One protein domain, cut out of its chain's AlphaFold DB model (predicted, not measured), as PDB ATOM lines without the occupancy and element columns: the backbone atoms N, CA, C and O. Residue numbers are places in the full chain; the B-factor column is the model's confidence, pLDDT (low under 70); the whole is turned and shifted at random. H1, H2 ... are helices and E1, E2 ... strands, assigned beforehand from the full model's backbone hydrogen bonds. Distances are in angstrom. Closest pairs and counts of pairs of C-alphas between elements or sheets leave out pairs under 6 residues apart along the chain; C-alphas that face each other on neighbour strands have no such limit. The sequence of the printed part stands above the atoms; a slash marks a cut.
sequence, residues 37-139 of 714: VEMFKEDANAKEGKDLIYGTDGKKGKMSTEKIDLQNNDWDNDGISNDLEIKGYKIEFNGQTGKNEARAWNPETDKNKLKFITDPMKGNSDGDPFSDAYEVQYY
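This is residues 37 to 139 of the 714 residues of the protein "Binary_toxB domain-containing protein" of Bacillus pseudomycoides (UniProt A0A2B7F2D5). Two small antiparallel sheets, the three strands E1, E3, E2 and the hairpin E4 and E5, lie toward opposite sides of the domain, and the short helix H2 sits between them near the middle, close to E2 of the one and packed more fully on E5 of the other. The short helix H1 lies near E5, and long loops, residues 68 to 81 and 105 to 131, make up much of the rest. The printed part has 103 residues, with named elements in the order E1, E2, E3, H1, E4, E5, H2; under half of the residues are in them, and the class is mixed, helices and strands. The whole is compact, with a radius of gyration of the C-alphas of 14.0 A and spans of 45 by 30 by 24 A.

Find C-alpha 37 at (-23.152, 39.117, 78.570); from there E1 runs through residues 37 to 42, over 15.8 A. E2 is residues 53 to 55, and E3, residues 59 to 67, spans 22.0 A and bends by 62 degrees at residue 62. Look next for H1 at residues 82 to 87, then E4 at residues 89 to 94, 14.5 A long, and E5 at residues 99 to 104, 16.2 A long. H2, residues 132 to 138, runs 10.0 A to C-alpha 138 at (-42.710, 28.709, 69.489).

Begin at the sheet E1, E3, E2, only just strongly twisted, its C-alphas up to 4.0 A off the best plane. E1 and E3 are antiparallel at 148 degrees; look for N 39 and O 64, 2.9 A apart. The pairing of E3 is staggered: residues 61 to 66 pair with E1, and 59 to 61 with E2, in the hairpin of E2 and E3, where N 53 and O 61 are 2.9 A apart. H2 is on this sheet but only grazes it, with its residues 132 to 137; the closest C-alphas of E2 and H2, those of Gly 55 and Tyr 134, are 5.5 A apart. The closest C-alphas of E5 and H2, those of Asn 100 and Gln 137, are 4.6 A apart. E4 and E5, a hairpin, are antiparallel at 143 degrees, with N 90 and O 103 at 2.8 A. The closest C-alphas of H1 and E5, Leu 84 and Ala 104, are 6.0 A apart; H1 and H2 are apart. In H1 and H2 every O i to N i+4 pair is within hydrogen-bond range.

The two farthest C-alphas, Asn 45 and Glu 108, are 46.4 A apart. The printed part has no cut. The links E3 to H1 and E5 to H2 are long, with 14 and 27 residues. The mean pLDDT of the printed part is 88.5; look at residues 49 and 51 for values under 70.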
ATOM      1  N   VAL A  37     -21.986  39.957  78.849       87.81
ATOM      2  CA  VAL A  37     -23.152  39.117  78.570       87.81
ATOM      3  C   VAL A  37     -23.493  39.208  77.084       87.81
ATOM      4  O   VAL A  37     -23.280  40.259  76.471       87.81
ATOM      5  N   GLU A  38     -23.945  38.115  76.477       90.81
ATOM      6  CA  GLU A  38     -24.407  38.107  75.089       90.81
ATOM      7  C   GLU A  38     -25.914  38.373  75.041       90.81
ATOM      8  O   GLU A  38     -26.696  37.575  75.539       90.81
ATOM      9  N   MET A  39     -26.313  39.496  74.439       90.38
ATOM     10  CA  MET A  39     -27.711  39.930  74.369       90.38
ATOM     11  C   MET A  39     -28.204  40.003  72.927       90.38
ATOM     12  O   MET A  39     -27.465  40.424  72.025       90.38
ATOM     13  N   PHE A  40     -29.487  39.710  72.725       90.19
ATOM     14  CA  PHE A  40     -30.154  39.990  71.458       90.19
ATOM     15  C   PHE A  40     -30.346  41.499  71.267       90.19
ATOM     16  O   PHE A  40     -30.923  42.196  72.104       90.19
ATOM     17  N   LYS A  41     -29.906  42.017  70.118       89.44
ATOM     18  CA  LYS A  41     -30.178  43.391  69.688       89.44
ATOM     19  C   LYS A  41     -30.976  43.396  68.399       89.44
ATOM     20  O   LYS A  41     -30.507  42.920  67.365       89.44
ATOM     21  N   GLU A  42     -32.163  43.993  68.468       89.44
ATOM     22  CA  GLU A  42     -33.000  44.247  67.301       89.44
ATOM     23  C   GLU A  42     -32.245  45.134  66.298       89.44
ATOM     24  O   GLU A  42     -31.721  46.195  66.644       89.44
ATOM     25  N   ASP A  43     -32.202  44.692  65.045       85.69
ATOM     26  CA  ASP A  43     -31.643  45.443  63.926       85.69
ATOM     27  C   ASP A  43     -32.654  45.399  62.783       85.69
ATOM     28  O   ASP A  43     -32.726  44.437  62.019       85.69
ATOM     29  N   ALA A  44     -33.433  46.473  62.649       78.25
ATOM     30  CA  ALA A  44     -34.438  46.610  61.597       78.25
ATOM     31  C   ALA A  44     -33.845  46.559  60.171       78.25
ATOM     32  O   ALA A  44     -34.589  46.398  59.206       78.25
ATOM     33  N   ASN A  45     -32.519  46.692  60.024       78.75
ATOM     34  CA  ASN A  45     -31.816  46.577  58.747       78.75
ATOM     35  C   ASN A  45     -31.164  45.201  58.535       78.75
ATOM     36  O   ASN A  45     -30.472  45.013  57.525       78.75
ATOM     37  N   ALA A  46     -31.348  44.250  59.459       76.62
ATOM     38  CA  ALA A  46     -30.828  42.899  59.318       76.62
ATOM     39  C   ALA A  46     -31.392  42.254  58.043       76.62
ATOM     40  O   ALA A  46     -32.601  42.224  57.809       76.62
ATOM     41  N   LYS A  47     -30.491  41.766  57.187       74.50
ATOM     42  CA  LYS A  47     -30.844  41.120  55.920       74.50
ATOM     43  C   LYS A  47     -30.824  39.609  56.091       74.50
ATOM     44  O   LYS A  47     -29.917  39.079  56.729       74.50
ATOM     45  N   GLU A  48     -31.781  38.946  55.458       70.44
ATOM     46  CA  GLU A  48     -31.819  37.487  55.348       70.44
ATOM     47  C   GLU A  48     -30.506  36.944  54.767       70.44
ATOM     48  O   GLU A  48     -29.843  37.596  53.950       70.44
ATOM     49  N   GLY A  49     -30.091  35.780  55.266       66.12
ATOM     50  CA  GLY A  49     -28.838  35.131  54.888       66.12
ATOM     51  C   GLY A  49     -27.544  35.741  55.461       66.12
ATOM     52  O   GLY A  49     -26.456  35.347  55.035       66.12
ATOM     53  N   LYS A  50     -27.604  36.713  56.391       70.56
ATOM     54  CA  LYS A  50     -26.413  37.354  56.998       70.56
ATOM     55  C   LYS A  50     -26.417  37.346  58.529       70.56
ATOM     56  O   LYS A  50     -26.600  38.402  59.139       70.56
ATOM     57  N   ASP A  51     -26.133  36.183  59.116       66.75
ATOM     58  CA  ASP A  51     -25.993  35.985  60.569       66.75
ATOM     59  C   ASP A  51     -27.199  36.572  61.333       66.75
ATOM     60  O   ASP A  51     -27.052  37.356  62.272       66.75
ATOM     61  N   LEU A  52     -28.399  36.272  60.827       83.06
ATOM     62  CA  LEU A  52     -29.668  36.781  61.332       83.06
ATOM     63  C   LEU A  52     -30.113  35.941  62.532       83.06
ATOM     64  O   LEU A  52     -30.200  34.722  62.419       83.06
ATOM     65  N   ILE A  53     -30.448  36.605  63.636       85.56
ATOM     66  CA  ILE A  53     -31.053  35.984  64.816       85.56
ATOM     67  C   ILE A  53     -32.510  36.428  64.935       85.56
ATOM     68  O   ILE A  53     -32.826  37.600  64.691       85.56
ATOM     69  N   TYR A  54     -33.384  35.506  65.332       87.69
ATOM     70  CA  TYR A  54     -34.755  35.812  65.733       87.69
ATOM     71  C   TYR A  54     -34.860  35.902  67.249       87.69
ATOM     72  O   TYR A  54     -34.626  34.924  67.948       87.69
ATOM     73  N   GLY A  55     -35.233  37.084  67.728       85.62
ATOM     74  CA  GLY A  55     -35.571  37.330  69.121       85.62
ATOM     75  C   GLY A  55     -37.069  37.191  69.391       85.62
ATOM     76  O   GLY A  55     -37.875  36.970  68.479       85.62
ATOM     77  N   THR A  56     -37.451  37.405  70.647       82.31
ATOM     78  CA  THR A  56     -38.836  37.425  71.144       82.31
ATOM     79  C   THR A  56     -39.781  38.205  70.224       82.31
ATOM     80  O   THR A  56     -39.415  39.222  69.628       82.31
ATOM     81  N   ASP A  57     -41.010  37.702  70.065       81.25
ATOM     82  CA  ASP A  57     -42.020  38.219  69.130       81.25
ATOM     83  C   ASP A  57     -41.634  38.136  67.643       81.25
ATOM     84  O   ASP A  57     -42.327  38.668  66.776       81.25
ATOM     85  N   GLY A  58     -40.559  37.413  67.317       80.12
ATOM     86  CA  GLY A  58     -40.067  37.246  65.953       80.12
ATOM     87  C   GLY A  58     -39.341  38.472  65.409       80.12
ATOM     88  O   GLY A  58     -39.289  38.652  64.189       80.12
ATOM     89  N   LYS A  59     -38.797  39.307  66.299       87.50
ATOM     90  CA  LYS A  59     -37.945  40.440  65.936       87.50
ATOM     91  C   LYS A  59     -36.644  39.952  65.307       87.50
ATOM     92  O   LYS A  59     -36.054  38.977  65.759       87.50
ATOM     93  N   LYS A  60     -36.184  40.658  64.275       88.44
ATOM     94  CA  LYS A  60     -34.955  40.349  63.532       88.44
ATOM     95  C   LYS A  60     -33.785  41.151  64.108       88.44
ATOM     96  O   LYS A  60     -33.920  42.346  64.369       88.44
ATOM     97  N   GLY A  61     -32.643  40.505  64.327       89.31
ATOM     98  CA  GLY A  61     -31.501  41.146  64.972       89.31
ATOM     99  C   GLY A  61     -30.228  40.312  64.952       89.31
ATOM    100  O   GLY A  61     -30.046  39.459  64.082       89.31
ATOM    101  N   LYS A  62     -29.328  40.600  65.894       88.44
ATOM    102  CA  LYS A  62     -28.033  39.925  66.070       88.44
ATOM    103  C   LYS A  62     -27.674  39.806  67.542       88.44
ATOM    104  O   LYS A  62     -28.124  40.617  68.351       88.44
ATOM    105  N   MET A  63     -26.790  38.864  67.853       86.94
ATOM    106  CA  MET A  63     -26.158  38.805  69.169       86.94
ATOM    107  C   MET A  63     -25.054  39.850  69.308       86.94
ATOM    108  O   MET A  63     -24.264  40.074  68.385       86.94
ATOM    109  N   SER A  64     -25.021  40.511  70.465       87.69
ATOM    110  CA  SER A  64     -24.034  41.528  70.820       87.69
ATOM    111  C   SER A  64     -23.507  41.280  72.223       87.69
ATOM    112  O   SER A  64     -24.277  41.086  73.159       87.69
ATOM    113  N   THR A  65     -22.189  41.335  72.383       89.81
ATOM    114  CA  THR A  65     -21.546  41.243  73.694       89.81
ATOM    115  C   THR A  65     -21.554  42.608  74.375       89.81
ATOM    116  O   THR A  65     -20.937  43.558  73.895       89.81
ATOM    117  N   GLU A  66     -22.214  42.700  75.522       88.25
ATOM    118  CA  GLU A  66     -22.407  43.935  76.278       88.25
ATOM    119  C   GLU A  66     -21.869  43.806  77.702       88.25
ATOM    120  O   GLU A  66     -21.528  42.720  78.165       88.25
ATOM    121  N   LYS A  67     -21.764  44.931  78.414       86.88
ATOM    122  CA  LYS A  67     -21.461  44.899  79.849       86.88
ATOM    123  C   LYS A  67     -22.692  44.433  80.611       86.88
ATOM    124  O   LYS A  67     -23.770  44.975  80.396       86.88
ATOM    125  N   ILE A  68     -22.493  43.496  81.530       84.50
ATOM    126  CA  ILE A  68     -23.572  42.991  82.377       84.50
ATOM    127  C   ILE A  68     -24.084  44.076  83.336       84.50
ATOM    128  O   ILE A  68     -23.289  44.824  83.919       84.50
ATOM    129  N   ASP A  69     -25.398  44.120  83.546       85.81
ATOM    130  CA  ASP A  69     -26.006  44.812  84.681       85.81
ATOM    131  C   ASP A  69     -26.308  43.806  85.797       85.81
ATOM    132  O   ASP A  69     -27.293  43.075  85.753       85.81
ATOM    133  N   LEU A  70     -25.455  43.780  86.826       82.69
ATOM    134  CA  LEU A  70     -25.590  42.863  87.964       82.69
ATOM    135  C   LEU A  70     -26.863  43.092  88.795       82.69
ATOM    136  O   LEU A  70     -27.192  42.238  89.616       82.69
ATOM    137  N   GLN A  71     -27.542  44.236  88.646       83.69
ATOM    138  CA  GLN A  71     -28.797  44.514  89.354       83.69
ATOM    139  C   GLN A  71     -30.025  43.957  88.625       83.69
ATOM    140  O   GLN A  71     -31.090  43.860  89.234       83.69
ATOM    141  N   ASN A  72     -29.882  43.587  87.350       85.69
ATOM    142  CA  ASN A  72     -30.940  42.951  86.580       85.69
ATOM    143  C   ASN A  72     -31.067  41.459  86.959       85.69
ATOM    144  O   ASN A  72     -30.068  40.801  87.245       85.69
ATOM    145  N   ASN A  73     -32.295  40.931  86.970       88.69
ATOM    146  CA  ASN A  73     -32.589  39.511  87.232       88.69
ATOM    147  C   ASN A  73     -32.736  38.681  85.939       88.69
ATOM    148  O   ASN A  73     -33.208  37.549  85.981       88.69
ATOM    149  N   ASP A  74     -32.370  39.272  84.811       90.50
ATOM    150  CA  ASP A  74     -32.368  38.719  83.456       90.50
ATOM    151  C   ASP A  74     -31.169  39.382  82.756       90.50
ATOM    152  O   ASP A  74     -31.243  40.529  82.317       90.50
ATOM    153  N   TRP A  75     -29.986  38.777  82.862       90.00
ATOM    154  CA  TRP A  75     -28.739  39.461  82.509       90.00
ATOM    155  C   TRP A  75     -28.563  39.633  81.006       90.00
ATOM    156  O   TRP A  75     -27.984  40.643  80.595       90.00
ATOM    157  N   ASP A  76     -29.029  38.680  80.205       89.00
ATOM    158  CA  ASP A  76     -28.974  38.731  78.746       89.00
ATOM    159  C   ASP A  76     -30.186  39.424  78.103       89.00
ATOM    160  O   ASP A  76     -30.152  39.750  76.909       89.00
ATOM    161  N   ASN A  77     -31.185  39.764  78.923       89.19
ATOM    162  CA  ASN A  77     -32.376  40.511  78.558       89.19
ATOM    163  C   ASN A  77     -33.161  39.809  77.440       89.19
ATOM    164  O   ASN A  77     -33.672  40.458  76.514       89.19
ATOM    165  N   ASP A  78     -33.231  38.482  77.508       86.88
ATOM    166  CA  ASP A  78     -33.984  37.654  76.574       86.88
ATOM    167  C   ASP A  78     -35.469  37.506  76.990       86.88
ATOM    168  O   ASP A  78     -36.333  37.215  76.154       86.88
ATOM    169  N   GLY A  79     -35.801  37.850  78.242       88.50
ATOM    170  CA  GLY A  79     -37.139  37.775  78.825       88.50
ATOM    171  C   GLY A  79     -37.357  36.578  79.758       88.50
ATOM    172  O   GLY A  79     -38.475  36.406  80.264       88.50
ATOM    173  N   ILE A  80     -36.333  35.763  80.002       92.00
ATOM    174  CA  ILE A  80     -36.315  34.662  80.959       92.00
ATOM    175  C   ILE A  80     -35.426  35.086  82.134       92.00
ATOM    176  O   ILE A  80     -34.336  35.607  81.983       92.00
ATOM    177  N   SER A  81     -35.906  34.928  83.369       93.56
ATOM    178  CA  SER A  81     -35.096  35.344  84.518       93.56
ATOM    179  C   SER A  81     -33.946  34.370  84.773       93.56
ATOM    180  O   SER A  81     -34.210  33.167  84.826       93.56
ATOM    181  N   ASN A  82     -32.773  34.878  85.155       90.25
ATOM    182  CA  ASN A  82     -31.575  34.100  85.502       90.25
ATOM    183  C   ASN A  82     -31.877  32.901  86.419       90.25
ATOM    184  O   ASN A  82     -31.342  31.807  86.270       90.25
ATOM    185  N   ASP A  83     -32.755  33.104  87.407       89.06
ATOM    186  CA  ASP A  83     -33.145  32.080  88.378       89.06
ATOM    187  C   ASP A  83     -33.855  30.878  87.726       89.06
ATOM    188  O   ASP A  83     -33.668  29.743  88.166       89.06
ATOM    189  N   LEU A  84     -34.664  31.120  86.691       92.75
ATOM    190  CA  LEU A  84     -35.353  30.087  85.914       92.75
ATOM    191  C   LEU A  84     -34.382  29.338  85.010       92.75
ATOM    192  O   LEU A  84     -34.461  28.118  84.929       92.75
ATOM    193  N   GLU A  85     -33.468  30.047  84.366       91.62
ATOM    194  CA  GLU A  85     -32.491  29.459  83.448       91.62
ATOM    195  C   GLU A  85     -31.497  28.560  84.180       91.62
ATOM    196  O   GLU A  85     -31.264  27.421  83.777       91.62
ATOM    197  N   ILE A  86     -31.007  29.033  85.334       87.50
ATOM    198  CA  ILE A  86     -30.059  28.304  86.178       87.50
ATOM    199  C   ILE A  86     -30.728  27.110  86.865       87.50
ATOM    200  O   ILE A  86     -30.165  26.020  86.855       87.50
ATOM    201  N   LYS A  87     -31.883  27.299  87.525       86.38
ATOM    202  CA  LYS A  87     -32.518  26.242  88.353       86.38
ATOM    203  C   LYS A  87     -33.418  25.313  87.538       86.38
ATOM    204  O   LYS A  87     -33.723  24.194  87.960       86.38
ATOM    205  N   GLY A  88     -33.843  25.786  86.377       90.38
ATOM    206  CA  GLY A  88     -34.678  25.105  85.412       90.38
ATOM    207  C   GLY A  88     -36.138  25.548  85.409       90.38
ATOM    208  O   GLY A  88     -36.760  25.845  86.436       90.38
ATOM    209  N   TYR A  89     -36.709  25.524  84.210       94.19
ATOM    210  CA  TYR A  89     -38.081  25.918  83.930       94.19
ATOM    211  C   TYR A  89     -38.825  24.862  83.110       94.19
ATOM    212  O   TYR A  89     -38.257  23.903  82.593       94.19
ATOM    213  N   LYS A  90     -40.144  25.010  83.045       95.31
ATOM    214  CA  LYS A  90     -41.047  24.321  82.126       95.31
ATOM    215  C   LYS A  90     -41.662  25.350  81.194       95.31
ATOM    216  O   LYS A  90     -41.816  26.513  81.564       95.31
ATOM    217  N   ILE A  91     -42.060  24.894  80.017       96.06
ATOM    218  CA  ILE A  91     -42.774  25.716  79.046       96.06
ATOM    219  C   ILE A  91     -44.271  25.442  79.191       96.06
ATOM    220  O   ILE A  91     -44.704  24.288  79.123       96.06
ATOM    221  N   GLU A  92     -45.064  26.490  79.411       94.25
ATOM    222  CA  GLU A  92     -46.522  26.396  79.530       94.25
ATOM    223  C   GLU A  92     -47.222  27.450  78.671       94.25
ATOM    224  O   GLU A  92     -46.801  28.604  78.608       94.25
ATOM    225  N   PHE A  93     -48.327  27.053  78.034       93.56
ATOM    226  CA  PHE A  93     -49.154  27.969  77.259       93.56
ATOM    227  C   PHE A  93     -49.919  28.919  78.183       93.56
ATOM    228  O   PHE A  93     -50.728  28.491  79.012       93.56
ATOM    229  N   ASN A  94     -49.707  30.218  78.005       91.69
ATOM    230  CA  ASN A  94     -50.448  31.259  78.689       91.69
ATOM    231  C   ASN A  94     -51.630  31.718  77.819       91.69
ATOM    232  O   ASN A  94     -51.475  32.431  76.830       91.69
ATOM    233  N   GLY A  95     -52.845  31.345  78.227       88.69
ATOM    234  CA  GLY A  95     -54.071  31.699  77.505       88.69
ATOM    235  C   GLY A  95     -54.400  33.196  77.470       88.69
ATOM    236  O   GLY A  95     -55.221  33.601  76.652       88.69
ATOM    237  N   GLN A  96     -53.785  34.024  78.323       89.19
ATOM    238  CA  GLN A  96     -53.984  35.479  78.304       89.19
ATOM    239  C   GLN A  96     -53.118  36.162  77.244       89.19
ATOM    240  O   GLN A  96     -53.581  37.081  76.574       89.19
ATOM    241  N   THR A  97     -51.870  35.718  77.094       85.81
ATOM    242  CA  THR A  97     -50.924  36.264  76.109       85.81
ATOM    243  C   THR A  97     -50.996  35.530  74.770       85.81
ATOM    244  O   THR A  97     -50.531  36.057  73.759       85.81
ATOM    245  N   GLY A  98     -51.603  34.338  74.744       87.06
ATOM    246  CA  GLY A  98     -51.715  33.485  73.562       87.06
ATOM    247  C   GLY A  98     -50.387  32.845  73.153       87.06
ATOM    248  O   GLY A  98     -50.238  32.460  71.996       87.06
ATOM    249  N   LYS A  99     -49.416  32.773  74.070       89.06
ATOM    250  CA  LYS A  99     -48.037  32.340  73.813       89.06
ATOM    251  C   LYS A  99     -47.572  31.351  74.872       89.06
ATOM    252  O   LYS A  99     -48.103  31.315  75.979       89.06
ATOM    253  N   ASN A 100     -46.561  30.569  74.530       94.38
ATOM    254  CA  ASN A 100     -45.828  29.777  75.505       94.38
ATOM    255  C   ASN A 100     -44.865  30.661  76.304       94.38
ATOM    256  O   ASN A 100     -44.246  31.564  75.746       94.38
ATOM    257  N   GLU A 101     -44.746  30.396  77.602       94.12
ATOM    258  CA  GLU A 101     -43.895  31.151  78.525       94.12
ATOM    259  C   GLU A 101     -43.116  30.212  79.451       94.12
ATOM    260  O   GLU A 101     -43.593  29.128  79.810       94.12
ATOM    261  N   ALA A 102     -41.936  30.659  79.888       95.12
ATOM    262  CA  ALA A 102     -41.150  29.977  80.905       95.12
ATOM    263  C   ALA A 102     -41.804  30.129  82.292       95.12
ATOM    264  O   ALA A 102     -42.207  31.217  82.727       95.12
ATOM    265  N   ARG A 103     -41.923  29.010  83.008       95.12
ATOM    266  CA  ARG A 103     -42.425  28.931  84.386       95.12
ATOM    267  C   ARG A 103     -41.508  28.045  85.209       95.12
ATOM    268  O   ARG A 103     -40.970  27.079  84.689       95.12
ATOM    269  N   ALA A 104     -41.365  28.328  86.500       94.06
ATOM    270  CA  ALA A 104     -40.535  27.509  87.380       94.06
ATOM    271  C   ALA A 104     -40.923  26.023  87.292       94.06
ATOM    272  O   ALA A 104     -42.107  25.674  87.396       94.06
ATOM    273  N   TRP A 105     -39.927  25.161  87.089       93.38
ATOM    274  CA  TRP A 105     -40.116  23.716  87.119       93.38
ATOM    275  C   TRP A 105     -39.980  23.226  88.557       93.38
ATOM    276  O   TRP A 105     -38.999  23.528  89.235       93.38
ATOM    277  N   ASN A 106     -40.973  22.484  89.042       89.69
ATOM    278  CA  ASN A 106     -40.968  21.968  90.402       89.69
ATOM    279  C   ASN A 106     -40.743  20.442  90.400       89.69
ATOM    280  O   ASN A 106     -41.598  19.706  89.896       89.69
ATOM    281  N   PRO A 107     -39.664  19.935  91.031       85.56
ATOM    282  CA  PRO A 107     -39.329  18.509  91.024       85.56
ATOM    283  C   PRO A 107     -40.382  17.606  91.662       85.56
ATOM    284  O   PRO A 107     -40.414  16.411  91.381       85.56
ATOM    285  N   GLU A 108     -41.245  18.124  92.534       87.31
ATOM    286  CA  GLU A 108     -42.284  17.329  93.186       87.31
ATOM    287  C   GLU A 108     -43.519  17.160  92.301       87.31
ATOM    288  O   GLU A 108     -44.099  16.072  92.260       87.31
ATOM    289  N   THR A 109     -43.903  18.214  91.576       91.25
ATOM    290  CA  THR A 109     -45.184  18.286  90.849       91.25
ATOM    291  C   THR A 109     -45.045  18.151  89.333       91.25
ATOM    292  O   THR A 109     -45.986  17.711  88.677       91.25
ATOM    293  N   ASP A 110     -43.872  18.446  88.768       90.94
ATOM    294  CA  ASP A 110     -43.621  18.467  87.323       90.94
ATOM    295  C   ASP A 110     -42.745  17.296  86.835       90.94
ATOM    296  O   ASP A 110     -42.210  17.347  85.733       90.94
ATOM    297  N   LYS A 111     -42.642  16.196  87.597       82.88
ATOM    298  CA  LYS A 111     -41.812  15.009  87.264       82.88
ATOM    299  C   LYS A 111     -42.031  14.432  85.858       82.88
ATOM    300  O   LYS A 111     -41.132  13.808  85.298       82.88
ATOM    301  N   ASN A 112     -43.230  14.620  85.305       85.25
ATOM    302  CA  ASN A 112     -43.623  14.135  83.979       85.25
ATOM    303  C   ASN A 112     -43.482  15.194  82.870       85.25
ATOM    304  O   ASN A 112     -43.801  14.907  81.719       85.25
ATOM    305  N   LYS A 113     -43.047  16.413  83.201       91.19
ATOM    306  CA  LYS A 113     -42.773  17.492  82.246       91.19
ATOM    307  C   LYS A 113     -41.270  17.621  82.021       91.19
ATOM    308  O   LYS A 113     -40.472  17.295  82.898       91.19
ATOM    309  N   LEU A 114     -40.899  18.133  80.851       93.38
ATOM    310  CA  LEU A 114     -39.510  18.454  80.542       93.38
ATOM    311  C   LEU A 114     -39.030  19.621  81.415       93.38
ATOM    312  O   LEU A 114     -39.743  20.617  81.565       93.38
ATOM    313  N   LYS A 115     -37.832  19.465  81.984       92.94
ATOM    314  CA  LYS A 115     -37.061  20.530  82.624       92.94
ATOM    315  C   LYS A 115     -36.131  21.122  81.567       92.94
ATOM    316  O   LYS A 115     -35.371  20.378  80.952       92.94
ATOM    317  N   PHE A 116     -36.213  22.426  81.366       93.75
ATOM    318  CA  PHE A 116     -35.357  23.202  80.477       93.75
ATOM    319  C   PHE A 116     -34.360  23.995  81.313       93.75
ATOM    320  O   PHE A 116     -34.721  24.461  82.393       93.75
ATOM    321  N   ILE A 117     -33.131  24.127  80.826       91.69
ATOM    322  CA  ILE A 117     -32.085  24.984  81.388       91.69
ATOM    323  C   ILE A 117     -31.384  25.692  80.233       91.69
ATOM    324  O   ILE A 117     -31.159  25.077  79.189       91.69
ATOM    325  N   THR A 118     -31.056  26.958  80.437       92.00
ATOM    326  CA  THR A 118     -30.399  27.847  79.470       92.00
ATOM    327  C   THR A 118     -29.290  28.626  80.182       92.00
ATOM    328  O   THR A 118     -29.123  28.517  81.402       92.00
ATOM    329  N   ASP A 119     -28.452  29.320  79.423       90.31
ATOM    330  CA  ASP A 119     -27.348  30.114  79.926       90.31
ATOM    331  C   ASP A 119     -27.811  31.546  80.220       90.31
ATOM    332  O   ASP A 119     -27.954  32.317  79.279       90.31
ATOM    333  N   PRO A 120     -27.875  31.981  81.490       90.31
ATOM    334  CA  PRO A 120     -28.283  33.350  81.830       90.31
ATOM    335  C   PRO A 120     -27.313  34.434  81.343       90.31
ATOM    336  O   PRO A 120     -27.504  35.626  81.578       90.31
ATOM    337  N   MET A 121     -26.172  34.033  80.777       88.81
ATOM    338  CA  MET A 121     -25.175  34.928  80.210       88.81
ATOM    339  C   MET A 121     -25.247  34.990  78.676       88.81
ATOM    340  O   MET A 121     -24.401  35.667  78.068       88.81
ATOM    341  N   LYS A 122     -26.194  34.282  78.047       90.00
ATOM    342  CA  LYS A 122     -26.367  34.240  76.597       90.00
ATOM    343  C   LYS A 122     -27.841  34.088  76.234       90.00
ATOM    344  O   LYS A 122     -28.366  32.988  76.299       90.00
ATOM    345  N   GLY A 123     -28.403  35.104  75.577       89.88
ATOM    346  CA  GLY A 123     -29.777  35.019  75.060       89.88
ATOM    347  C   GLY A 123     -29.975  34.018  73.905       89.88
ATOM    348  O   GLY A 123     -31.012  34.039  73.250       89.88
ATOM    349  N   ASN A 124     -28.958  33.217  73.575       91.50
ATOM    350  CA  ASN A 124     -28.983  32.056  72.687       91.50
ATOM    351  C   ASN A 124     -27.994  31.041  73.261       91.50
ATOM    352  O   ASN A 124     -26.771  31.164  73.122       91.50
ATOM    353  N   SER A 125     -28.544  30.056  73.952       92.19
ATOM    354  CA  SER A 125     -27.773  29.087  74.714       92.19
ATOM    355  C   SER A 125     -27.085  28.060  73.833       92.19
ATOM    356  O   SER A 125     -25.941  27.679  74.094       92.19
ATOM    357  N   ASP A 126     -27.764  27.605  72.784       91.12
ATOM    358  CA  ASP A 126     -27.352  26.460  71.977       91.12
ATOM    359  C   ASP A 126     -26.615  26.825  70.677       91.12
ATOM    360  O   ASP A 126     -26.163  25.938  69.951       91.12
ATOM    361  N   GLY A 127     -26.416  28.118  70.414       89.94
ATOM    362  CA  GLY A 127     -25.627  28.636  69.298       89.94
ATOM    363  C   GLY A 127     -26.392  28.809  67.985       89.94
ATOM    364  O   GLY A 127     -25.779  29.246  67.001       89.94
ATOM    365  N   ASP A 128     -27.674  28.452  67.923       92.62
ATOM    366  CA  ASP A 128     -28.434  28.426  66.677       92.62
ATOM    367  C   ASP A 128     -28.921  29.845  66.235       92.62
ATOM    368  O   ASP A 128     -28.355  30.868  66.659       92.62
ATOM    369  N   PRO A 129     -29.830  29.982  65.249       91.38
ATOM    370  CA  PRO A 129     -30.357  31.284  64.819       91.38
ATOM    371  C   PRO A 129     -31.509  31.873  65.653       91.38
ATOM    372  O   PRO A 129     -32.102  32.872  65.229       91.38
ATOM    373  N   PHE A 130     -31.865  31.291  66.794       92.62
ATOM    374  CA  PHE A 130     -33.041  31.661  67.582       92.62
ATOM    375  C   PHE A 130     -32.654  32.014  69.014       92.62
ATOM    376  O   PHE A 130     -31.808  31.371  69.612       92.62
ATOM    377  N   SER A 131     -33.233  33.068  69.585       93.56
ATOM    378  CA  SER A 131     -33.048  33.325  71.014       93.56
ATOM    379  C   SER A 131     -33.816  32.299  71.847       93.56
ATOM    380  O   SER A 131     -34.863  31.812  71.405       93.56
ATOM    381  N   ASP A 132     -33.386  32.062  73.081       94.38
ATOM    382  CA  ASP A 132     -34.023  31.067  73.953       94.38
ATOM    383  C   ASP A 132     -35.507  31.408  74.175       94.38
ATOM    384  O   ASP A 132     -36.399  30.574  73.992       94.38
ATOM    385  N   ALA A 133     -35.817  32.683  74.425       92.38
ATOM    386  CA  ALA A 133     -37.195  33.165  74.499       92.38
ATOM    387  C   ALA A 133     -38.029  32.980  73.209       92.38
ATOM    388  O   ALA A 133     -39.242  32.748  73.291       92.38
ATOM    389  N   TYR A 134     -37.420  33.050  72.015       93.25
ATOM    390  CA  TYR A 134     -38.122  32.757  70.761       93.25
ATOM    391  C   TYR A 134     -38.486  31.274  70.702       93.25
ATOM    392  O   TYR A 134     -39.637  30.921  70.431       93.25
ATOM    393  N   GLU A 135     -37.535  30.397  71.010       95.12
ATOM    394  CA  GLU A 135     -37.777  28.959  71.028       95.12
ATOM    395  C   GLU A 135     -38.817  28.558  72.076       95.12
ATOM    396  O   GLU A 135     -39.689  27.739  71.782       95.12
ATOM    397  N   VAL A 136     -38.815  29.193  73.255       95.75
ATOM    398  CA  VAL A 136     -39.873  29.028  74.263       95.75
ATOM    399  C   VAL A 136     -41.233  29.406  73.687       95.75
ATOM    400  O   VAL A 136     -42.172  28.609  73.762       95.75
ATOM    401  N   GLN A 137     -41.349  30.591  73.078       93.69
ATOM    402  CA  GLN A 137     -42.606  31.093  72.517       93.69
ATOM    403  C   GLN A 137     -43.184  30.149  71.451       93.69
ATOM    404  O   GLN A 137     -44.404  29.964  71.392       93.69
ATOM    405  N   TYR A 138     -42.325  29.559  70.618       91.75
ATOM    406  CA  TYR A 138     -42.710  28.709  69.489       91.75
ATOM    407  C   TYR A 138     -42.582  27.204  69.760       91.75
ATOM    408  O   TYR A 138     -42.840  26.393  68.864       91.75
ATOM    409  N   TYR A 139     -42.267  26.814  70.994       93.50
ATOM    410  CA  TYR A 139     -42.163  25.418  71.395       93.50
ATOM    411  C   TYR A 139     -43.446  24.638  71.070       93.50
ATOM    412  O   TYR A 139     -44.552  25.017  71.459       93.50
TER     413      TYR A 139